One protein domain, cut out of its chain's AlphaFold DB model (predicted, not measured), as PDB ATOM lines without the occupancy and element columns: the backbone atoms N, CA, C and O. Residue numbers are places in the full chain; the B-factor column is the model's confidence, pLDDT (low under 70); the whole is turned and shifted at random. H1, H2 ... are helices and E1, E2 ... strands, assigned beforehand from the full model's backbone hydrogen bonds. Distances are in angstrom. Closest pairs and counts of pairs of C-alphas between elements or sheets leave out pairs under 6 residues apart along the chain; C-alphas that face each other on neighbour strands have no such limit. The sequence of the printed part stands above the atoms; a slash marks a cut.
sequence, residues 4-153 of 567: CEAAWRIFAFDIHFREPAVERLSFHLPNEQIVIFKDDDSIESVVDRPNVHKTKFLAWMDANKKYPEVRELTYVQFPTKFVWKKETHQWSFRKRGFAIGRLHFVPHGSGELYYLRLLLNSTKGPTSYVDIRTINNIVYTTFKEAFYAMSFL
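This is residues 4 to 153 of the 567 residues of an uncharacterized protein of Senna tora (UniProt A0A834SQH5). A loosely joined body of short elements has two parts side by side: in one, H3 packs on the small hairpin E2 and E3 while H4 packs on E4 of a second small sheet, E1 and E4; in the other, H5 and H7 lie side by side with H6 near their ends. Two stretches stick out of it: residues 6 to 14, of which 6 to 10 belong to H1, and residues 39 to 44, which run into H2 at the far end of a long loop. The printed part has 150 residues with seven named helices and four named strands, in the order H1 E1 H2 H3 H4 E2 E3 E4 H5 H6 H7; E1 and E4 are parallel, E2 and E3 antiparallel. The class is mixed, helices and strands, with under half of the residues in named elements: helices hold 48 and strands 18. The whole is only just loose, close to compact, with a radius of gyration of the C-alphas of 17.9 A and spans of 56 by 41 by 33 A.

H1, residues 4 to 10, begins with C-alpha 4 at (-45.375, 63.110, -66.310) and is 10.0 A long from first to last C-alpha. E1, residues 21 to 25, is 12.7 A long. H2 is residues 43 to 47, with C-alpha 43 at (-22.088, 63.106, -31.422). H3, residues 56 to 66, is the longest helix by residues, at 15.0 A. H4, residues 78 to 81, leads with no residue between into E2, residues 82 to 85. E3, residues 90 to 93, is 10.2 A long, and E4, residues 99 to 103, is 13.1 A long. H5, residues 112 to 119, is 10.7 A long, and H6 is residues 129 to 132. H7, residues 143 to 151, is 12.0 A long and ends with C-alpha 151 at (-33.551, 24.208, -39.821).

H1 is apart from H2 and from E4, for instance. E1 and E4 are parallel neighbours, at 32 degrees between their directions, with N 23 and O 100 at 2.8 A and N 102 and O 23 at 2.9 A, within hydrogen-bond range. H2 is apart from H3. H3 has 6 pairs of C-alphas within 8 A of E3, the closest those of Ala 59 and Gln 90 at 5.9 A. H4 has 8 such pairs with E4, the closest those of Thr 80 and Ala 99 at 4.8 A. The C-alphas of Trp 60 and Phe 78, 7.9 A apart, are the closest of H3 and H4, which are close but not clearly touching. E2 and E3 form a hairpin, antiparallel at 140 degrees, with N 83 and O 92 at 2.8 A, within hydrogen-bond range. E2 and E4 are apart, but only just, at 8.4 A. The closest C-alphas of E4 and H5 are those of Leu 103 and Arg 117, 7.4 A apart. H5 and H7 touch, with Tyr 115 and Lys 144 closest by C-alpha at 5.4 A, and run the same way at a shallow tilt of 29 degrees. H6 is close to H5 but not clearly touching it, the C-alphas of Leu 119 and Ile 132 being 7.2 A apart. In H1, H2, H3, H5 and H7 every O i to N i+4 pair is within hydrogen-bond range; H4 and H6 are too short for such a pair.

The two C-alphas farthest apart are those of Ala 7 and Ile 138, at 57.5 A. The printed part has no cut. The links from E1 to H2, 17 residues, and from H3 to H4, 11 residues, are long. Residues 134 to 135 pair with residues 138 to 139, antiparallel. The mean pLDDT of the printed part, the model's own confidence, is 81.5; it is under 70 in 22 of the printed residues, namely 4 to 5, 8 to 9, 12 to 19, 50 to 53, 107 to 109 and 151 to 153.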
ATOM      1  N   CYS A   4     -44.282  63.451 -67.220       64.56
ATOM      2  CA  CYS A   4     -45.375  63.110 -66.310       64.56
ATOM      3  C   CYS A   4     -44.896  62.775 -64.885       64.56
ATOM      4  O   CYS A   4     -45.529  63.188 -63.916       64.56
ATOM      5  N   GLU A   5     -43.752  62.102 -64.739       62.81
ATOM      6  CA  GLU A   5     -43.160  61.795 -63.431       62.81
ATOM      7  C   GLU A   5     -42.645  63.069 -62.737       62.81
ATOM      8  O   GLU A   5     -42.808  63.234 -61.527       62.81
ATOM      9  N   ALA A   6     -42.070  64.003 -63.505       71.00
ATOM     10  CA  ALA A   6     -41.596  65.285 -62.987       71.00
ATOM     11  C   ALA A   6     -42.751  66.165 -62.472       71.00
ATOM     12  O   ALA A   6     -42.660  66.702 -61.370       71.00
ATOM     13  N   ALA A   7     -43.861  66.255 -63.215       76.00
ATOM     14  CA  ALA A   7     -45.043  67.005 -62.789       76.00
ATOM     15  C   ALA A   7     -45.654  66.441 -61.491       76.00
ATOM     16  O   ALA A   7     -45.961  67.198 -60.573       76.00
ATOM     17  N   TRP A   8     -45.768  65.115 -61.363       69.38
ATOM     18  CA  TRP A   8     -46.294  64.480 -60.147       69.38
ATOM     19  C   TRP A   8     -45.421  64.711 -58.910       69.38
ATOM     20  O   TRP A   8     -45.955  64.958 -57.829       69.38
ATOM     21  N   ARG A   9     -44.090  64.700 -59.068       64.19
ATOM     22  CA  ARG A   9     -43.157  65.047 -57.982       64.19
ATOM     23  C   ARG A   9     -43.247  66.522 -57.585       64.19
ATOM     24  O   ARG A   9     -43.193  66.815 -56.396       64.19
ATOM     25  N   ILE A  10     -43.403  67.433 -58.551       76.75
ATOM     26  CA  ILE A  10     -43.527  68.882 -58.304       76.75
ATOM     27  C   ILE A  10     -44.801  69.208 -57.517       76.75
ATOM     28  O   ILE A  10     -44.763  70.023 -56.600       76.75
ATOM     29  N   PHE A  11     -45.914  68.551 -57.839       75.25
ATOM     30  CA  PHE A  11     -47.195  68.780 -57.169       75.25
ATOM     31  C   PHE A  11     -47.435  67.881 -55.944       75.25
ATOM     32  O   PHE A  11     -48.523  67.918 -55.376       75.25
ATOM     33  N   ALA A  12     -46.437  67.091 -55.527       64.00
ATOM     34  CA  ALA A  12     -46.507  66.179 -54.382       64.00
ATOM     35  C   ALA A  12     -47.720  65.222 -54.402       64.00
ATOM     36  O   ALA A  12     -48.240  64.849 -53.352       64.00
ATOM     37  N   PHE A  13     -48.168  64.814 -55.593       69.62
ATOM     38  CA  PHE A  13     -49.213  63.800 -55.717       69.62
ATOM     39  C   PHE A  13     -48.674  62.424 -55.308       69.62
ATOM     40  O   PHE A  13     -47.505  62.110 -55.544       69.62
ATOM     41  N   ASP A  14     -49.529  61.583 -54.722       60.97
ATOM     42  CA  ASP A  14     -49.176  60.208 -54.370       60.97
ATOM     43  C   ASP A  14     -48.870  59.394 -55.637       60.97
ATOM     44  O   ASP A  14     -49.758  58.989 -56.382       60.97
ATOM     45  N   ILE A  15     -47.579  59.153 -55.882       63.09
ATOM     46  CA  ILE A  15     -47.091  58.540 -57.131       63.09
ATOM     47  C   ILE A  15     -47.382  57.030 -57.178       63.09
ATOM     48  O   ILE A  15     -47.421  56.419 -58.242       63.09
ATOM     49  N   HIS A  16     -47.589  56.408 -56.016       56.84
ATOM     50  CA  HIS A  16     -47.834  54.976 -55.905       56.84
ATOM     51  C   HIS A  16     -48.730  54.691 -54.699       56.84
ATOM     52  O   HIS A  16     -48.344  54.971 -53.564       56.84
ATOM     53  N   PHE A  17     -49.867  54.038 -54.928       59.47
ATOM     54  CA  PHE A  17     -50.613  53.358 -53.872       59.47
ATOM     55  C   PHE A  17     -50.198  51.885 -53.849       59.47
ATOM     56  O   PHE A  17     -50.023  51.258 -54.893       59.47
ATOM     57  N   ARG A  18     -49.984  51.330 -52.653       58.69
ATOM     58  CA  ARG A  18     -49.727  49.897 -52.460       58.69
ATOM     59  C   ARG A  18     -50.844  49.336 -51.605       58.69
ATOM     60  O   ARG A  18     -50.924  49.668 -50.423       58.69
ATOM     61  N   GLU A  19     -51.683  48.506 -52.209       65.31
ATOM     62  CA  GLU A  19     -52.695  47.728 -51.506       65.31
ATOM     63  C   GLU A  19     -52.319  46.242 -51.582       65.31
ATOM     64  O   GLU A  19     -52.168  45.710 -52.684       65.31
ATOM     65  N   PRO A  20     -52.106  45.568 -50.438       73.44
ATOM     66  CA  PRO A  20     -52.131  46.098 -49.069       73.44
ATOM     67  C   PRO A  20     -50.900  46.961 -48.726       73.44
ATOM     68  O   PRO A  20     -49.844  46.871 -49.359       73.44
ATOM     69  N   ALA A  21     -51.023  47.781 -47.678       79.75
ATOM     70  CA  ALA A  21     -49.929  48.614 -47.185       79.75
ATOM     71  C   ALA A  21     -48.728  47.750 -46.754       79.75
ATOM     72  O   ALA A  21     -48.892  46.745 -46.061       79.75
ATOM     73  N   VAL A  22     -47.513  48.153 -47.136       81.50
ATOM     74  CA  VAL A  22     -46.276  47.429 -46.803       81.50
ATOM     75  C   VAL A  22     -45.469  48.209 -45.770       81.50
ATOM     76  O   VAL A  22     -44.986  49.304 -46.055       81.50
ATOM     77  N   GLU A  23     -45.270  47.624 -44.593       85.44
ATOM     78  CA  GLU A  23     -44.484  48.204 -43.506       85.44
ATOM     79  C   GLU A  23     -43.039  47.691 -43.572       85.44
ATOM     80  O   GLU A  23     -42.778  46.493 -43.448       85.44
ATOM     81  N   ARG A  24     -42.067  48.592 -43.758       82.44
ATOM     82  CA  ARG A  24     -40.642  48.222 -43.726       82.44
ATOM     83  C   ARG A  24     -40.179  48.027 -42.283       82.44
ATOM     84  O   ARG A  24     -40.263  48.950 -41.462       82.44
ATOM     85  N   LEU A  25     -39.656  46.837 -42.011       87.88
ATOM     86  CA  LEU A  25     -39.172  46.405 -40.707       87.88
ATOM     87  C   LEU A  25     -37.638  46.377 -40.708       87.88
ATOM     88  O   LEU A  25     -37.004  45.617 -41.445       87.88
ATOM     89  N   SER A  26     -37.044  47.242 -39.889       87.06
ATOM     90  CA  SER A  26     -35.615  47.210 -39.576       87.06
ATOM     91  C   SER A  26     -35.352  46.251 -38.417       87.06
ATOM     92  O   SER A  26     -36.245  45.989 -37.611       87.06
ATOM     93  N   PHE A  27     -34.135  45.727 -38.354       90.81
ATOM     94  CA  PHE A  27     -33.610  44.869 -37.292       90.81
ATOM     95  C   PHE A  27     -32.087  45.032 -37.272       90.81
ATOM     96  O   PHE A  27     -31.515  45.537 -38.237       90.81
ATOM     97  N   HIS A  28     -31.462  44.668 -36.159       92.06
ATOM     98  CA  HIS A  28     -30.035  44.866 -35.913       92.06
ATOM     99  C   HIS A  28     -29.558  43.903 -34.819       92.06
ATOM    100  O   HIS A  28     -30.370  43.429 -34.012       92.06
ATOM    101  N   LEU A  29     -28.250  43.648 -34.767       91.00
ATOM    102  CA  LEU A  29     -27.619  42.887 -33.689       91.00
ATOM    103  C   LEU A  29     -27.665  43.665 -32.354       91.00
ATOM    104  O   LEU A  29     -28.013  44.857 -32.334       91.00
ATOM    105  N   PRO A  30     -27.379  43.000 -31.217       88.56
ATOM    106  CA  PRO A  30     -27.276  43.674 -29.927       88.56
ATOM    107  C   PRO A  30     -26.291  44.847 -29.992       88.56
ATOM    108  O   PRO A  30     -25.154  44.675 -30.408       88.56
ATOM    109  N   ASN A  31     -26.736  46.032 -29.565       84.50
ATOM    110  CA  ASN A  31     -25.959  47.284 -29.548       84.50
ATOM    111  C   ASN A  31     -25.546  47.855 -30.923       84.50
ATOM    112  O   ASN A  31     -24.764  48.798 -30.971       84.50
ATOM    113  N   GLU A  32     -26.104  47.351 -32.028       86.00
ATOM    114  CA  GLU A  32     -25.848  47.859 -33.389       86.00
ATOM    115  C   GLU A  32     -27.038  48.660 -33.960       86.00
ATOM    116  O   GLU A  32     -27.409  48.533 -35.129       86.00
ATOM    117  N   GLN A  33     -27.714  49.465 -33.133       83.31
ATOM    118  CA  GLN A  33     -28.830  50.295 -33.596       83.31
ATOM    119  C   GLN A  33     -28.353  51.318 -34.636       83.31
ATOM    120  O   GLN A  33     -27.430  52.090 -34.393       83.31
ATOM    121  N   ILE A  34     -29.043  51.387 -35.777       73.75
ATOM    122  CA  ILE A  34     -28.780  52.416 -36.789       73.75
ATOM    123  C   ILE A  34     -29.276  53.767 -36.265       73.75
ATOM    124  O   ILE A  34     -30.479  53.950 -36.056       73.75
ATOM    125  N   VAL A  35     -28.357  54.720 -36.109       74.31
ATOM    126  CA  VAL A  35     -28.652  56.105 -35.727       74.31
ATOM    127  C   VAL A  35     -28.447  57.012 -36.936       74.31
ATOM    128  O   VAL A  35     -27.394  56.988 -37.564       74.31
ATOM    129  N   ILE A  36     -29.467  57.801 -37.280       70.44
ATOM    130  CA  ILE A  36     -29.408  58.771 -38.381       70.44
ATOM    131  C   ILE A  36     -29.194  60.162 -37.781       70.44
ATOM    132  O   ILE A  36     -29.990  60.607 -36.949       70.44
ATOM    133  N   PHE A  37     -28.142  60.844 -38.216       76.88
ATOM    134  CA  PHE A  37     -27.797  62.209 -37.823       76.88
ATOM    135  C   PHE A  37     -27.469  63.047 -39.065       76.88
ATOM    136  O   PHE A  37     -27.272  62.502 -40.152       76.88
ATOM    137  N   LYS A  38     -27.512  64.368 -38.922       77.00
ATOM    138  CA  LYS A  38     -27.109  65.335 -39.948       77.00
ATOM    139  C   LYS A  38     -25.657  65.743 -39.721       77.00
ATOM    140  O   LYS A  38     -25.184  65.666 -38.595       77.00
ATOM    141  N   ASP A  39     -25.001  66.242 -40.763       76.06
ATOM    142  CA  ASP A  39     -23.588  66.650 -40.708       76.06
ATOM    143  C   ASP A  39     -23.296  67.692 -39.607       76.06
ATOM    144  O   ASP A  39     -22.203  67.705 -39.050       76.06
ATOM    145  N   ASP A  40     -24.290  68.508 -39.245       85.12
ATOM    146  CA  ASP A  40     -24.172  69.555 -38.220       85.12
ATOM    147  C   ASP A  40     -24.470  69.068 -36.784       85.12
ATOM    148  O   ASP A  40     -24.381  69.846 -35.831       85.12
ATOM    149  N   ASP A  41     -24.873  67.806 -36.602       80.56
ATOM    150  CA  ASP A  41     -25.233  67.268 -35.290       80.56
ATOM    151  C   ASP A  41     -23.979  66.839 -34.502       80.56
ATOM    152  O   ASP A  41     -23.161  66.056 -34.986       80.56
ATOM    153  N   SER A  42     -23.844  67.272 -33.242       82.94
ATOM    154  CA  SER A  42     -22.758  66.782 -32.379       82.94
ATOM    155  C   SER A  42     -23.025  65.349 -31.912       82.94
ATOM    156  O   SER A  42     -24.161  65.000 -31.583       82.94
ATOM    157  N   ILE A  43     -21.980  64.523 -31.820       79.50
ATOM    158  CA  ILE A  43     -22.088  63.106 -31.422       79.50
ATOM    159  C   ILE A  43     -22.779  62.956 -30.056       79.50
ATOM    160  O   ILE A  43     -23.670  62.124 -29.906       79.50
ATOM    161  N   GLU A  44     -22.429  63.803 -29.087       80.25
ATOM    162  CA  GLU A  44     -23.041  63.833 -27.749       80.25
ATOM    163  C   GLU A  44     -24.549  64.112 -27.834       80.25
ATOM    164  O   GLU A  44     -25.361  63.359 -27.297       80.25
ATOM    165  N   SER A  45     -24.946  65.117 -28.626       77.81
ATOM    166  CA  SER A  45     -26.360  65.456 -28.822       77.81
ATOM    167  C   SER A  45     -27.153  64.368 -29.542       77.81
ATOM    168  O   SER A  45     -28.372  64.324 -29.401       77.81
ATOM    169  N   VAL A  46     -26.489  63.517 -30.333       79.00
ATOM    170  CA  VAL A  46     -27.096  62.404 -31.073       79.00
ATOM    171  C   VAL A  46     -27.327  61.204 -30.163       79.00
ATOM    172  O   VAL A  46     -28.383  60.579 -30.266       79.00
ATOM    173  N   VAL A  47     -26.384  60.897 -29.269       74.44
ATOM    174  CA  VAL A  47     -26.508  59.802 -28.293       74.44
ATOM    175  C   VAL A  47     -27.562  60.129 -27.232       74.44
ATOM    176  O   VAL A  47     -28.376  59.268 -26.902       74.44
ATOM    177  N   ASP A  48     -27.622  61.382 -26.779       75.31
ATOM    178  CA  ASP A  48     -28.554  61.820 -25.733       75.31
ATOM    179  C   ASP A  48     -29.997  62.038 -26.223       75.31
ATOM    180  O   ASP A  48     -30.883  62.378 -25.428       75.31
ATOM    181  N   ARG A  49     -30.297  61.853 -27.522       77.06
ATOM    182  CA  ARG A  49     -31.665  62.107 -28.000       77.06
ATOM    183  C   ARG A  49     -32.640  61.106 -27.375       77.06
ATOM    184  O   ARG A  49     -32.430  59.885 -27.433       77.06
ATOM    185  N   PRO A  50     -33.785  61.587 -26.864       63.25
ATOM    186  CA  PRO A  50     -34.801  60.709 -26.320       63.25
ATOM    187  C   PRO A  50     -35.281  59.734 -27.404       63.25
ATOM    188  O   PRO A  50     -35.674  60.136 -28.496       63.25
ATOM    189  N   ASN A  51     -35.287  58.439 -27.072       67.06
ATOM    190  CA  ASN A  51     -35.765  57.327 -27.910       67.06
ATOM    191  C   ASN A  51     -34.844  56.853 -29.056       67.06
ATOM    192  O   ASN A  51     -35.295  56.021 -29.844       67.06
ATOM    193  N   VAL A  52     -33.566  57.253 -29.121       67.75
ATOM    194  CA  VAL A  52     -32.592  56.711 -30.111       67.75
ATOM    195  C   VAL A  52     -32.481  55.193 -30.045       67.75
ATOM    196  O   VAL A  52     -32.427  54.515 -31.066       67.75
ATOM    197  N   HIS A  53     -32.554  54.642 -28.836       67.31
ATOM    198  CA  HIS A  53     -32.503  53.200 -28.625       67.31
ATOM    199  C   HIS A  53     -33.843  52.492 -28.889       67.31
ATOM    200  O   HIS A  53     -33.880  51.268 -28.919       67.31
ATOM    201  N   LYS A  54     -34.960  53.210 -29.098       77.44
ATOM    202  CA  LYS A  54     -36.292  52.602 -29.279       77.44
ATOM    203  C   LYS A  54     -36.603  52.369 -30.754       77.44
ATOM    204  O   LYS A  54     -37.316  53.142 -31.405       77.44
ATOM    205  N   THR A  55     -36.076  51.264 -31.271       87.38
ATOM    206  CA  THR A  55     -36.348  50.791 -32.633       87.38
ATOM    207  C   THR A  55     -37.666  50.008 -32.699       87.38
ATOM    208  O   THR A  55     -38.143  49.474 -31.697       87.38
ATOM    209  N   LYS A  56     -38.250  49.885 -33.903       89.19
ATOM    210  CA  LYS A  56     -39.430  49.024 -34.146       89.19
ATOM    211  C   LYS A  56     -39.204  47.582 -33.685       89.19
ATOM    212  O   LYS A  56     -40.147  46.932 -33.237       89.19
ATOM    213  N   PHE A  57     -37.961  47.120 -33.813       91.12
ATOM    214  CA  PHE A  57     -37.529  45.771 -33.484       91.12
ATOM    215  C   PHE A  57     -37.505  45.524 -31.975       91.12
ATOM    216  O   PHE A  57     -38.102  44.559 -31.507       91.12
ATOM    217  N   LEU A  58     -36.914  46.435 -31.194       90.38
ATOM    218  CA  LEU A  58     -36.939  46.324 -29.730       90.38
ATOM    219  C   LEU A  58     -38.354  46.507 -29.173       90.38
ATOM    220  O   LEU A  58     -38.793  45.743 -28.319       90.38
ATOM    221  N   ALA A  59     -39.112  47.450 -29.733       90.88
ATOM    222  CA  ALA A  59     -40.493  47.678 -29.329       90.88
ATOM    223  C   ALA A  59     -41.422  46.485 -29.629       90.88
ATOM    224  O   ALA A  59     -42.454  46.345 -28.979       90.88
ATOM    225  N   TRP A  60     -41.089  45.632 -30.607       92.00
ATOM    226  CA  TRP A  60     -41.801  44.371 -30.840       92.00
ATOM    227  C   TRP A  60     -41.566  43.379 -29.695       92.00
ATOM    228  O   TRP A  60     -42.529  42.833 -29.158       92.00
ATOM    229  N   MET A  61     -40.317  43.221 -29.249       92.38
ATOM    230  CA  MET A  61     -39.994  42.394 -28.080       92.38
ATOM    231  C   MET A  61     -40.651  42.933 -26.800       92.38
ATOM    232  O   MET A  61     -41.193  42.162 -26.007       92.38
ATOM    233  N   ASP A  62     -40.694  44.255 -26.621       90.56
ATOM    234  CA  ASP A  62     -41.406  44.875 -25.497       90.56
ATOM    235  C   ASP A  62     -42.928  44.692 -25.589       90.56
ATOM    236  O   ASP A  62     -43.593  44.475 -24.574       90.56
ATOM    237  N   ALA A  63     -43.499  44.709 -26.797       89.94
ATOM    238  CA  ALA A  63     -44.910  44.387 -26.997       89.94
ATOM    239  C   ALA A  63     -45.213  42.924 -26.630       89.94
ATOM    240  O   ALA A  63     -46.218  42.675 -25.970       89.94
ATOM    241  N   ASN A  64     -44.322  41.976 -26.947       90.44
ATOM    242  CA  ASN A  64     -44.459  40.566 -26.552       90.44
ATOM    243  C   ASN A  64     -44.363  40.349 -25.028       90.44
ATOM    244  O   ASN A  64     -44.935  39.389 -24.496       90.44
ATOM    245  N   LYS A  65     -43.675  41.241 -24.296       89.31
ATOM    246  CA  LYS A  65     -43.702  41.262 -22.819       89.31
ATOM    247  C   LYS A  65     -45.062  41.718 -22.292       89.31
ATOM    248  O   LYS A  65     -45.550  41.159 -21.318       89.31
ATOM    249  N   LYS A  66     -45.661  42.726 -22.934       86.56
ATOM    250  CA  LYS A  66     -46.894  43.386 -22.481       86.56
ATOM    251  C   LYS A  66     -48.178  42.650 -22.880       86.56
ATOM    252  O   LYS A  66     -49.153  42.705 -22.140       86.56
ATOM    253  N   TYR A  67     -48.178  41.979 -24.029       85.06
ATOM    254  CA  TYR A  67     -49.351  41.336 -24.619       85.06
ATOM    255  C   TYR A  67     -49.049  39.848 -24.895       85.06
ATOM    256  O   TYR A  67     -48.486  39.513 -25.935       85.06
ATOM    257  N   PRO A  68     -49.386  38.920 -23.979       80.12
ATOM    258  CA  PRO A  68     -49.125  37.488 -24.173       80.12
ATOM    259  C   PRO A  68     -49.879  36.883 -25.367       80.12
ATOM    260  O   PRO A  68     -49.358  36.013 -26.057       80.12
ATOM    261  N   GLU A  69     -51.073  37.402 -25.655       75.25
ATOM    262  CA  GLU A  69     -51.978  36.977 -26.734       75.25
ATOM    263  C   GLU A  69     -51.442  37.192 -28.162       75.25
ATOM    264  O   GLU A  69     -52.050  36.744 -29.130       75.25
ATOM    265  N   VAL A  70     -50.304  37.879 -28.321       76.81
ATOM    266  CA  VAL A  70     -49.700  38.165 -29.637       76.81
ATOM    267  C   VAL A  70     -48.364  37.465 -29.850       76.81
ATOM    268  O   VAL A  70     -47.751  37.624 -30.906       76.81
ATOM    269  N   ARG A  71     -47.956  36.617 -28.895       84.56
ATOM    270  CA  ARG A  71     -46.756  35.778 -28.992       84.56
ATOM    271  C   ARG A  71     -46.834  34.713 -30.085       84.56
ATOM    272  O   ARG A  71     -45.836  34.065 -30.351       84.56
ATOM    273  N   GLU A  72     -47.977  34.559 -30.748       84.94
ATOM    274  CA  GLU A  72     -48.146  33.686 -31.916       84.94
ATOM    275  C   GLU A  72     -47.654  34.316 -33.231       84.94
ATOM    276  O   GLU A  72     -47.517  33.610 -34.232       84.94
ATOM    277  N   LEU A  73     -47.398  35.631 -33.253       89.25
ATOM    278  CA  LEU A  73     -46.977  36.353 -34.454       89.25
ATOM    279  C   LEU A  73     -45.453  36.444 -34.561       89.25
ATOM    280  O   LEU A  73     -44.758  36.773 -33.594       89.25
ATOM    281  N   THR A  74     -44.947  36.243 -35.775       91.69
ATOM    282  CA  THR A  74     -43.553  36.549 -36.124       91.69
ATOM    283  C   THR A  74     -43.380  38.046 -36.371       91.69
ATOM    284  O   THR A  74     -44.360  38.786 -36.534       91.69
ATOM    285  N   TYR A  75     -42.138  38.531 -36.425       92.88
ATOM    286  CA  TYR A  75     -41.888  39.965 -36.609       92.88
ATOM    287  C   TYR A  75     -42.478  40.485 -37.931       92.88
ATOM    288  O   TYR A  75     -43.064  41.566 -37.974       92.88
ATOM    289  N   VAL A  76     -42.412  39.676 -38.994       90.06
ATOM    290  CA  VAL A  76     -42.968  39.983 -40.326       90.06
ATOM    291  C   VAL A  76     -44.495  40.055 -40.317       90.06
ATOM    292  O   VAL A  76     -45.086  40.880 -41.017       90.06
ATOM    293  N   GLN A  77     -45.139  39.221 -39.504       90.75
ATOM    294  CA  GLN A  77     -46.593  39.184 -39.365       90.75
ATOM    295  C   GLN A  77     -47.115  40.267 -38.415       90.75
ATOM    296  O   GLN A  77     -48.295  40.605 -38.464       90.75
ATOM    297  N   PHE A  78     -46.267  40.861 -37.577       91.31
ATOM    298  CA  PHE A  78     -46.685  41.825 -36.560       91.31
ATOM    299  C   PHE A  78     -47.497  43.030 -37.098       91.31
ATOM    300  O   PHE A  78     -48.533  43.361 -36.510       91.31
ATOM    301  N   PRO A  79     -47.149  43.646 -38.251       91.69
ATOM    302  CA  PRO A  79     -47.914  44.758 -38.837       91.69
ATOM    303  C   PRO A  79     -49.339  44.408 -39.300       91.69
ATOM    304  O   PRO A  79     -50.137  45.319 -39.562       91.69
ATOM    305  N   THR A  80     -49.679  43.115 -39.381       88.94
ATOM    306  CA  THR A  80     -51.041  42.667 -39.709       88.94
ATOM    307  C   THR A  80     -52.021  43.054 -38.603       88.94
ATOM    308  O   THR A  80     -53.101  43.556 -38.908       88.94
ATOM    309  N   LYS A  81     -51.617  42.924 -37.329       89.00
ATOM    310  CA  LYS A  81     -52.435  43.263 -36.151       89.00
ATOM    311  C   LYS A  81     -52.022  44.563 -35.457       89.00
ATOM    312  O   LYS A  81     -52.825  45.116 -34.711       89.00
ATOM    313  N   PHE A  82     -50.819  45.082 -35.709       90.62
ATOM    314  CA  PHE A  82     -50.311  46.295 -35.061       90.62
ATOM    315  C   PHE A  82     -49.962  47.416 -36.046       90.62
ATOM    316  O   PHE A  82     -49.647  47.203 -37.217       90.62
ATOM    317  N   VAL A  83     -50.014  48.650 -35.546       90.12
ATOM    318  CA  VAL A  83     -49.575  49.870 -36.230       90.12
ATOM    319  C   VAL A  83     -48.481  50.528 -35.404       90.12
ATOM    320  O   VAL A  83     -48.659  50.764 -34.204       90.12
ATOM    321  N   TRP A  84     -47.368  50.852 -36.061       89.50
ATOM    322  CA  TRP A  84     -46.275  51.606 -35.460       89.50
ATOM    323  C   TRP A  84     -46.677  53.067 -35.252       89.50
ATOM    324  O   TRP A  84     -47.073  53.755 -36.198       89.50
ATOM    325  N   LYS A  85     -46.557  53.563 -34.020       88.06
ATOM    326  CA  LYS A  85     -46.783  54.967 -33.671       88.06
ATOM    327  C   LYS A  85     -45.437  55.669 -33.546       88.06
ATOM    328  O   LYS A  85     -44.713  55.458 -32.579       88.06
ATOM    329  N   LYS A  86     -45.105  56.501 -34.541       80.75
ATOM    330  CA  LYS A  86     -43.821  57.223 -34.595       80.75
ATOM    331  C   LYS A  86     -43.635  58.170 -33.407       80.75
ATOM    332  O   LYS A  86     -42.552  58.203 -32.854       80.75
ATOM    333  N   GLU A  87     -44.688  58.869 -32.990       79.81
ATOM    334  CA  GLU A  87     -44.640  59.838 -31.881       79.81
ATOM    335  C   GLU A  87     -44.306  59.184 -30.533       79.81
ATOM    336  O   GLU A  87     -43.554  59.737 -29.739       79.81
ATOM    337  N   THR A  88     -44.836  57.984 -30.280       82.56
ATOM    338  CA  THR A  88     -44.650  57.277 -29.003       82.56
ATOM    339  C   THR A  88     -43.588  56.181 -29.059       82.56
ATOM    340  O   THR A  88     -43.276  55.593 -28.025       82.56
ATOM    341  N   HIS A  89     -43.027  55.896 -30.241       83.06
ATOM    342  CA  HIS A  89     -42.109  54.781 -30.498       83.06
ATOM    343  C   HIS A  89     -42.643  53.427 -29.995       83.06
ATOM    344  O   HIS A  89     -41.914  52.633 -29.397       83.06
ATOM    345  N   GLN A  90     -43.935  53.164 -30.209       87.44
ATOM    346  CA  GLN A  90     -44.598  51.950 -29.729       87.44
ATOM    347  C   GLN A  90     -45.521  51.336 -30.778       87.44
ATOM    348  O   GLN A  90     -46.078  52.012 -31.648       87.44
ATOM    349  N   TRP A  91     -45.724  50.027 -30.655       90.19
ATOM    350  CA  TRP A  91     -46.750  49.306 -31.393       90.19
ATOM    351  C   TRP A  91     -48.097  49.413 -30.676       90.19
ATOM    352  O   TRP A  91     -48.192  49.234 -29.465       90.19
ATOM    353  N   SER A  92     -49.152  49.691 -31.439       89.56
ATOM    354  CA  SER A  92     -50.534  49.754 -30.945       89.56
ATOM    355  C   SER A  92     -51.447  48.884 -31.802       89.56
ATOM    356  O   SER A  92     -51.185  48.732 -32.996       89.56
ATOM    357  N   PHE A  93     -52.504  48.318 -31.218       88.19
ATOM    358  CA  PHE A  93     -53.451  47.492 -31.967       88.19
ATOM    359  C   PHE A  93     -54.048  48.255 -33.151       88.19
ATOM    360  O   PHE A  93     -54.502  49.402 -33.043       88.19
ATOM    361  N   ARG A  94     -54.048  47.595 -34.305       87.25
ATOM    362  CA  ARG A  94     -54.648  48.094 -35.533       87.25
ATOM    363  C   ARG A  94     -56.168  48.020 -35.410       87.25
ATOM    364  O   ARG A  94     -56.720  46.977 -35.088       87.25
ATOM    365  N   LYS A  95     -56.849  49.128 -35.712       85.94
ATOM    366  CA  LYS A  95     -58.321  49.208 -35.666       85.94
ATOM    367  C   LYS A  95     -59.006  48.811 -36.984       85.94
ATOM    368  O   LYS A  95     -60.174  48.444 -36.954       85.94
ATOM    369  N   ARG A  96     -58.328  48.945 -38.136       79.25
ATOM    370  CA  ARG A  96     -58.867  48.667 -39.487       79.25
ATOM    371  C   ARG A  96     -57.779  48.190 -40.461       79.25
ATOM    372  O   ARG A  96     -56.651  48.686 -40.401       79.25
ATOM    373  N   GLY A  97     -58.159  47.299 -41.381       81.75
ATOM    374  CA  GLY A  97     -57.301  46.748 -42.442       81.75
ATOM    375  C   GLY A  97     -56.174  45.850 -41.924       81.75
ATOM    376  O   GLY A  97     -56.147  45.500 -40.747       81.75
ATOM    377  N   PHE A  98     -55.216  45.523 -42.794       83.94
ATOM    378  CA  PHE A  98     -53.961  44.852 -42.439       83.94
ATOM    379  C   PHE A  98     -52.793  45.477 -43.213       83.94
ATOM    380  O   PHE A  98     -52.996  46.171 -44.210       83.94
ATOM    381  N   ALA A  99     -51.567  45.266 -42.737       85.38
ATOM    382  CA  ALA A  99     -50.354  45.612 -43.469       85.38
ATOM    383  C   ALA A  99     -49.405  44.414 -43.505       85.38
ATOM    384  O   ALA A  99     -49.368  43.617 -42.568       85.38
ATOM    385  N   ILE A 100     -48.624  44.310 -44.577       85.00
ATOM    386  CA  ILE A 100     -47.603  43.277 -44.743       85.00
ATOM    387  C   ILE A 100     -46.271  43.833 -44.243       85.00
ATOM    388  O   ILE A 100     -45.791  44.847 -44.753       85.00
ATOM    389  N   GLY A 101     -45.652  43.179 -43.261       86.31
ATOM    390  CA  GLY A 101     -44.278  43.485 -42.877       86.31
ATOM    391  C   GLY A 101     -43.291  43.010 -43.942       86.31
ATOM    392  O   GLY A 101     -43.462  41.945 -44.528       86.31
ATOM    393  N   ARG A 102     -42.237  43.785 -44.209       83.88
ATOM    394  CA  ARG A 102     -41.100  43.333 -45.025       83.88
ATOM    395  C   ARG A 102     -39.774  43.686 -44.370       83.88
ATOM    396  O   ARG A 102     -39.506  44.856 -44.096       83.88
ATOM    397  N   LEU A 103     -38.936  42.669 -44.188       84.00
ATOM    398  CA  LEU A 103     -37.555  42.801 -43.726       84.00
ATOM    399  C   LEU A 103     -36.649  43.263 -44.872       84.00
ATOM    400  O   LEU A 103     -36.737  42.747 -45.991       84.00
ATOM    401  N   HIS A 104     -35.751  44.205 -44.590       80.19
ATOM    402  CA  HIS A 104     -34.751  44.680 -45.553       80.19
ATOM    403  C   HIS A 104     -33.733  43.582 -45.901       80.19
ATOM    404  O   HIS A 104     -33.360  42.795 -45.031       80.19
ATOM    405  N   PHE A 105     -33.328  43.502 -47.172       77.50
ATOM    406  CA  PHE A 105     -32.377  42.501 -47.668       77.50
ATOM    407  C   PHE A 105     -31.039  42.583 -46.923       77.50
ATOM    408  O   PHE A 105     -30.534  43.680 -46.699       77.50
ATOM    409  N   VAL A 106     -30.482  41.422 -46.572       73.06
ATOM    410  CA  VAL A 106     -29.160  41.284 -45.947       73.06
ATOM    411  C   VAL A 106     -28.366  40.257 -46.765       73.06
ATOM    412  O   VAL A 106     -28.859  39.139 -46.926       73.06
ATOM    413  N   PRO A 107     -27.184  40.606 -47.304       58.41
ATOM    414  CA  PRO A 107     -26.319  39.666 -48.021       58.41
ATOM    415  C   PRO A 107     -25.803  38.534 -47.122       58.41
ATOM    416  O   PRO A 107     -25.529  38.768 -45.944       58.41
ATOM    417  N   HIS A 108     -25.550  37.351 -47.694       57.94
ATOM    418  CA  HIS A 108     -24.983  36.193 -46.979       57.94
ATOM    419  C   HIS A 108     -23.648  36.490 -46.273       57.94
ATOM    420  O   HIS A 108     -23.396  35.966 -45.193       57.94
ATOM    421  N   GLY A 109     -22.812  37.368 -46.840       61.81
ATOM    422  CA  GLY A 109     -21.532  37.773 -46.241       61.81
ATOM    423  C   GLY A 109     -21.649  38.611 -44.960       61.81
ATOM    424  O   GLY A 109     -20.633  38.907 -44.345       61.81
ATOM    425  N   SER A 110     -22.862  38.986 -44.533       71.56
ATOM    426  CA  SER A 110     -23.095  39.863 -43.368       71.56
ATOM    427  C   SER A 110     -23.075  39.129 -42.016       71.56
ATOM    428  O   SER A 110     -23.508  39.686 -41.007       71.56
ATOM    429  N   GLY A 111     -22.627  37.869 -41.985       85.44
ATOM    430  CA  GLY A 111     -22.441  37.090 -40.757       85.44
ATOM    431  C   GLY A 111     -23.726  36.898 -39.941       85.44
ATOM    432  O   GLY A 111     -24.774  36.545 -40.478       85.44
ATOM    433  N   GLU A 112     -23.653  37.138 -38.631       88.56
ATOM    434  CA  GLU A 112     -24.749  36.926 -37.668       88.56
ATOM    435  C   GLU A 112     -26.043  37.678 -38.019       88.56
ATOM    436  O   GLU A 112     -27.143  37.181 -37.766       88.56
ATOM    437  N   LEU A 113     -25.938  38.846 -38.661       86.00
ATOM    438  CA  LEU A 113     -27.102  39.640 -39.064       86.00
ATOM    439  C   LEU A 113     -27.940  38.929 -40.142       86.00
ATOM    440  O   LEU A 113     -29.167  39.066 -40.164       86.00
ATOM    441  N   TYR A 114     -27.293  38.147 -41.014       83.44
ATOM    442  CA  TYR A 114     -27.974  37.329 -42.017       83.44
ATOM    443  C   TYR A 114     -28.805  36.223 -41.351       83.44
ATOM    444  O   TYR A 114     -29.983  36.065 -41.666       83.44
ATOM    445  N   TYR A 115     -28.236  35.510 -40.379       85.81
ATOM    446  CA  TYR A 115     -28.942  34.442 -39.667       85.81
ATOM    447  C   TYR A 115     -30.071  34.977 -38.781       85.81
ATOM    448  O   TYR A 115     -31.164  34.410 -38.771       85.81
ATOM    449  N   LEU A 116     -29.866  36.127 -38.127       91.25
ATOM    450  CA  LEU A 116     -30.932  36.824 -37.408       91.25
ATOM    451  C   LEU A 116     -32.111  37.145 -38.340       91.25
ATOM    452  O   LEU A 116     -33.255  36.869 -37.988       91.25
ATOM    453  N   ARG A 117     -31.858  37.675 -39.547       88.88
ATOM    454  CA  ARG A 117     -32.916  37.951 -40.539       88.88
ATOM    455  C   ARG A 117     -33.766  36.714 -40.827       88.88
ATOM    456  O   ARG A 117     -34.983  36.847 -40.946       88.88
ATOM    457  N   LEU A 118     -33.130  35.552 -40.987       85.19
ATOM    458  CA  LEU A 118     -33.823  34.301 -41.290       85.19
ATOM    459  C   LEU A 118     -34.696  33.849 -40.120       85.19
ATOM    460  O   LEU A 118     -35.884  33.606 -40.321       85.19
ATOM    461  N   LEU A 119     -34.139  33.839 -38.904       89.88
ATOM    462  CA  LEU A 119     -34.866  33.469 -37.687       89.88
ATOM    463  C   LEU A 119     -36.129  34.321 -37.495       89.88
ATOM    464  O   LEU A 119     -37.189  33.794 -37.178       89.88
ATOM    465  N   LEU A 120     -36.074  35.625 -37.785       90.25
ATOM    466  CA  LEU A 120     -37.220  36.534 -37.622       90.25
ATOM    467  C   LEU A 120     -38.447  36.208 -38.489       90.25
ATOM    468  O   LEU A 120     -39.535  36.720 -38.199       90.25
ATOM    469  N   ASN A 121     -38.303  35.380 -39.529       84.88
ATOM    470  CA  ASN A 121     -39.449  34.893 -40.299       84.88
ATOM    471  C   ASN A 121     -40.261  33.839 -39.543       84.88
ATOM    472  O   ASN A 121     -41.464  33.749 -39.784       84.88
ATOM    473  N   SER A 122     -39.632  33.106 -38.621       84.00
ATOM    474  CA  SER A 122     -40.206  31.909 -38.001       84.00
ATOM    475  C   SER A 122     -40.283  31.998 -36.470       84.00
ATOM    476  O   SER A 122     -41.157  31.380 -35.865       84.00
ATOM    477  N   THR A 123     -39.441  32.809 -35.818       88.44
ATOM    478  CA  THR A 123     -39.483  33.031 -34.365       88.44
ATOM    479  C   THR A 123     -40.752  33.784 -33.964       88.44
ATOM    480  O   THR A 123     -41.000  34.916 -34.397       88.44
ATOM    481  N   LYS A 124     -41.538  33.172 -33.078       90.19
ATOM    482  CA  LYS A 124     -42.794  33.710 -32.549       90.19
ATOM    483  C   LYS A 124     -42.617  34.184 -31.109       90.19
ATOM    484  O   LYS A 124     -42.026  33.489 -30.288       90.19
ATOM    485  N   GLY A 125     -43.110  35.387 -30.816       88.06
ATOM    486  CA  GLY A 125     -43.204  35.909 -29.451       88.06
ATOM    487  C   GLY A 125     -41.918  36.080 -28.622       88.06
ATOM    488  O   GLY A 125     -42.037  36.002 -27.398       88.06
ATOM    489  N   PRO A 126     -40.720  36.338 -29.190       93.12
ATOM    490  CA  PRO A 126     -39.530  36.551 -28.376       93.12
ATOM    491  C   PRO A 126     -39.664  37.836 -27.549       93.12
ATOM    492  O   PRO A 126     -40.151  38.864 -28.032       93.12
ATOM    493  N   THR A 127     -39.208  37.789 -26.301       92.12
ATOM    494  CA  THR A 127     -39.140  38.937 -25.384       92.12
ATOM    495  C   THR A 127     -37.723  39.492 -25.236       92.12
ATOM    496  O   THR A 127     -37.534  40.575 -24.678       92.12
ATOM    497  N   SER A 128     -36.723  38.784 -25.766       92.75
ATOM    498  CA  SER A 128     -35.318  39.178 -25.748       92.75
ATOM    499  C   SER A 128     -34.554  38.616 -26.956       92.75
ATOM    500  O   SER A 128     -35.022  37.697 -27.626       92.75
ATOM    501  N   TYR A 129     -33.337  39.115 -27.203       92.94
ATOM    502  CA  TYR A 129     -32.412  38.508 -28.170       92.94
ATOM    503  C   TYR A 129     -32.062  37.055 -27.826       92.94
ATOM    504  O   TYR A 129     -31.820  36.254 -28.724       92.94
ATOM    505  N   VAL A 130     -32.032  36.717 -26.532       92.31
ATOM    506  CA  VAL A 130     -31.751  35.353 -26.068       92.31
ATOM    507  C   VAL A 130     -32.874  34.410 -26.484       92.31
ATOM    508  O   VAL A 130     -32.602  33.308 -26.946       92.31
ATOM    509  N   ASP A 131     -34.118  34.876 -26.430       91.44
ATOM    510  CA  ASP A 131     -35.281  34.089 -26.834       91.44
ATOM    511  C   ASP A 131     -35.240  33.779 -28.338       91.44
ATOM    512  O   ASP A 131     -35.631  32.696 -28.750       91.44
ATOM    513  N   ILE A 132     -34.711  34.697 -29.160       92.44
ATOM    514  CA  ILE A 132     -34.572  34.486 -30.613       92.44
ATOM    515  C   ILE A 132     -33.591  33.351 -30.929       92.44
ATOM    516  O   ILE A 132     -33.796  32.609 -31.885       92.44
ATOM    517  N   ARG A 133     -32.536  33.194 -30.122       92.44
ATOM    518  CA  ARG A 133     -31.539  32.115 -30.256       92.44
ATOM    519  C   ARG A 133     -31.853  30.887 -29.393       92.44
ATOM    520  O   ARG A 133     -30.970  30.062 -29.173       92.44
ATOM    521  N   THR A 134     -33.073  30.781 -28.868       90.25
ATOM    522  CA  THR A 134     -33.511  29.636 -28.065       90.25
ATOM    523  C   THR A 134     -34.413  28.738 -28.902       90.25
ATOM    524  O   THR A 134     -35.515  29.142 -29.261       90.25
ATOM    525  N   ILE A 135     -33.968  27.514 -29.189       85.88
ATOM    526  CA  ILE A 135     -34.737  26.513 -29.945       85.88
ATOM    527  C   ILE A 135     -34.930  25.288 -29.045       85.88
ATOM    528  O   ILE A 135     -33.970  24.813 -28.446       85.88
ATOM    529  N   ASN A 136     -36.168  24.802 -28.893       81.56
ATOM    530  CA  ASN A 136     -36.516  23.669 -28.014       81.56
ATOM    531  C   ASN A 136     -35.952  23.776 -26.579       81.56
ATOM    532  O   ASN A 136     -35.460  22.798 -26.022       81.56
ATOM    533  N   ASN A 137     -36.027  24.966 -25.969       83.62
ATOM    534  CA  ASN A 137     -35.479  25.274 -24.635       83.62
ATOM    535  C   ASN A 137     -33.944  25.175 -24.507       83.62
ATOM    536  O   ASN A 137     -33.424  25.222 -23.393       83.62
ATOM    537  N   ILE A 138     -33.207  25.091 -25.619       87.19
ATOM    538  CA  ILE A 138     -31.742  25.164 -25.650       87.19
ATOM    539  C   ILE A 138     -31.334  26.550 -26.144       87.19
ATOM    540  O   ILE A 138     -31.752  26.984 -27.218       87.19
ATOM    541  N   VAL A 139     -30.518  27.250 -25.355       92.19
ATOM    542  CA  VAL A 139     -29.973  28.564 -25.711       92.19
ATOM    543  C   VAL A 139     -28.668  28.371 -26.477       92.19
ATOM    544  O   VAL A 139     -27.690  27.881 -25.915       92.19
ATOM    545  N   TYR A 140     -28.635  28.789 -27.739       89.06
ATOM    546  CA  TYR A 140     -27.442  28.697 -28.582       89.06
ATOM    547  C   TYR A 140     -26.542  29.922 -28.432       89.06
ATOM    548  O   TYR A 140     -26.989  31.001 -28.028       89.06
ATOM    549  N   THR A 141     -25.253  29.780 -28.746       88.81
ATOM    550  CA  THR A 141     -24.296  30.879 -28.560       88.81
ATOM    551  C   THR A 141     -24.469  31.959 -29.624       88.81
ATOM    552  O   THR A 141     -24.477  33.144 -29.288       88.81
ATOM    553  N   THR A 142     -24.721  31.550 -30.869       90.88
ATOM    554  CA  THR A 142     -24.863  32.416 -32.049       90.88
ATOM    555  C   THR A 142     -26.238  32.263 -32.708       90.88
ATOM    556  O   THR A 142     -26.919  31.246 -32.546       90.88
ATOM    557  N   PHE A 143     -26.660  33.265 -33.486       88.56
ATOM    558  CA  PHE A 143     -27.857  33.165 -34.329       88.56
ATOM    559  C   PHE A 143     -27.658  32.144 -35.447       88.56
ATOM    560  O   PHE A 143     -28.619  31.497 -35.856       88.56
ATOM    561  N   LYS A 144     -26.417  31.960 -35.911       84.62
ATOM    562  CA  LYS A 144     -26.060  30.905 -36.860       84.62
ATOM    563  C   LYS A 144     -26.374  29.511 -36.312       84.62
ATOM    564  O   LYS A 144     -27.066  28.744 -36.973       84.62
ATOM    565  N   GLU A 145     -25.906  29.191 -35.106       81.69
ATOM    566  CA  GLU A 145     -26.178  27.898 -34.459       81.69
ATOM    567  C   GLU A 145     -27.671  27.680 -34.205       81.69
ATOM    568  O   GLU A 145     -28.191  26.610 -34.517       81.69
ATOM    569  N   ALA A 146     -28.370  28.706 -33.708       84.81
ATOM    570  CA  ALA A 146     -29.817  28.646 -33.513       84.81
ATOM    571  C   ALA A 146     -30.564  28.400 -34.834       84.81
ATOM    572  O   ALA A 146     -31.494  27.600 -34.875       84.81
ATOM    573  N   PHE A 147     -30.146  29.051 -35.925       84.25
ATOM    574  CA  PHE A 147     -30.739  28.857 -37.248       84.25
ATOM    575  C   PHE A 147     -30.541  27.432 -37.766       84.25
ATOM    576  O   PHE A 147     -31.496  26.839 -38.263       84.25
ATOM    577  N   TYR A 148     -29.344  26.857 -37.625       76.75
ATOM    578  CA  TYR A 148     -29.125  25.463 -38.012       76.75
ATOM    579  C   TYR A 148     -29.960  24.514 -37.156       76.75
ATOM    580  O   TYR A 148     -30.652  23.670 -37.710       76.75
ATOM    581  N   ALA A 149     -29.980  24.687 -35.833       76.12
ATOM    582  CA  ALA A 149     -30.806  23.869 -34.946       76.12
ATOM    583  C   ALA A 149     -32.307  23.957 -35.269       76.12
ATOM    584  O   ALA A 149     -33.013  22.958 -35.168       76.12
ATOM    585  N   MET A 150     -32.783  25.133 -35.692       70.25
ATOM    586  CA  MET A 150     -34.149  25.338 -36.173       70.25
ATOM    587  C   MET A 150     -34.394  24.673 -37.535       70.25
ATOM    588  O   MET A 150     -35.401  23.999 -37.706       70.25
ATOM    589  N   SER A 151     -33.455  24.802 -38.476       63.41
ATOM    590  CA  SER A 151     -33.551  24.208 -39.821       63.41
ATOM    591  C   SER A 151     -33.427  22.681 -39.811       63.41
ATOM    592  O   SER A 151     -33.889  22.025 -40.729       63.41
ATOM    593  N   PHE A 152     -32.819  22.098 -38.775       52.22
ATOM    594  CA  PHE A 152     -32.817  20.648 -38.545       52.22
ATOM    595  C   PHE A 152     -34.169  20.114 -38.031       52.22
ATOM    596  O   PHE A 152     -34.353  18.898 -37.999       52.22
ATOM    597  N   LEU A 153     -35.087  20.992 -37.599       48.88
ATOM    598  CA  LEU A 153     -36.427  20.631 -37.113       48.88
ATOM    599  C   LEU A 153     -37.523  20.803 -38.171       48.88
ATOM    600  O   LEU A 153     -38.550  20.137 -38.054       48.88
TER     601      LEU A 153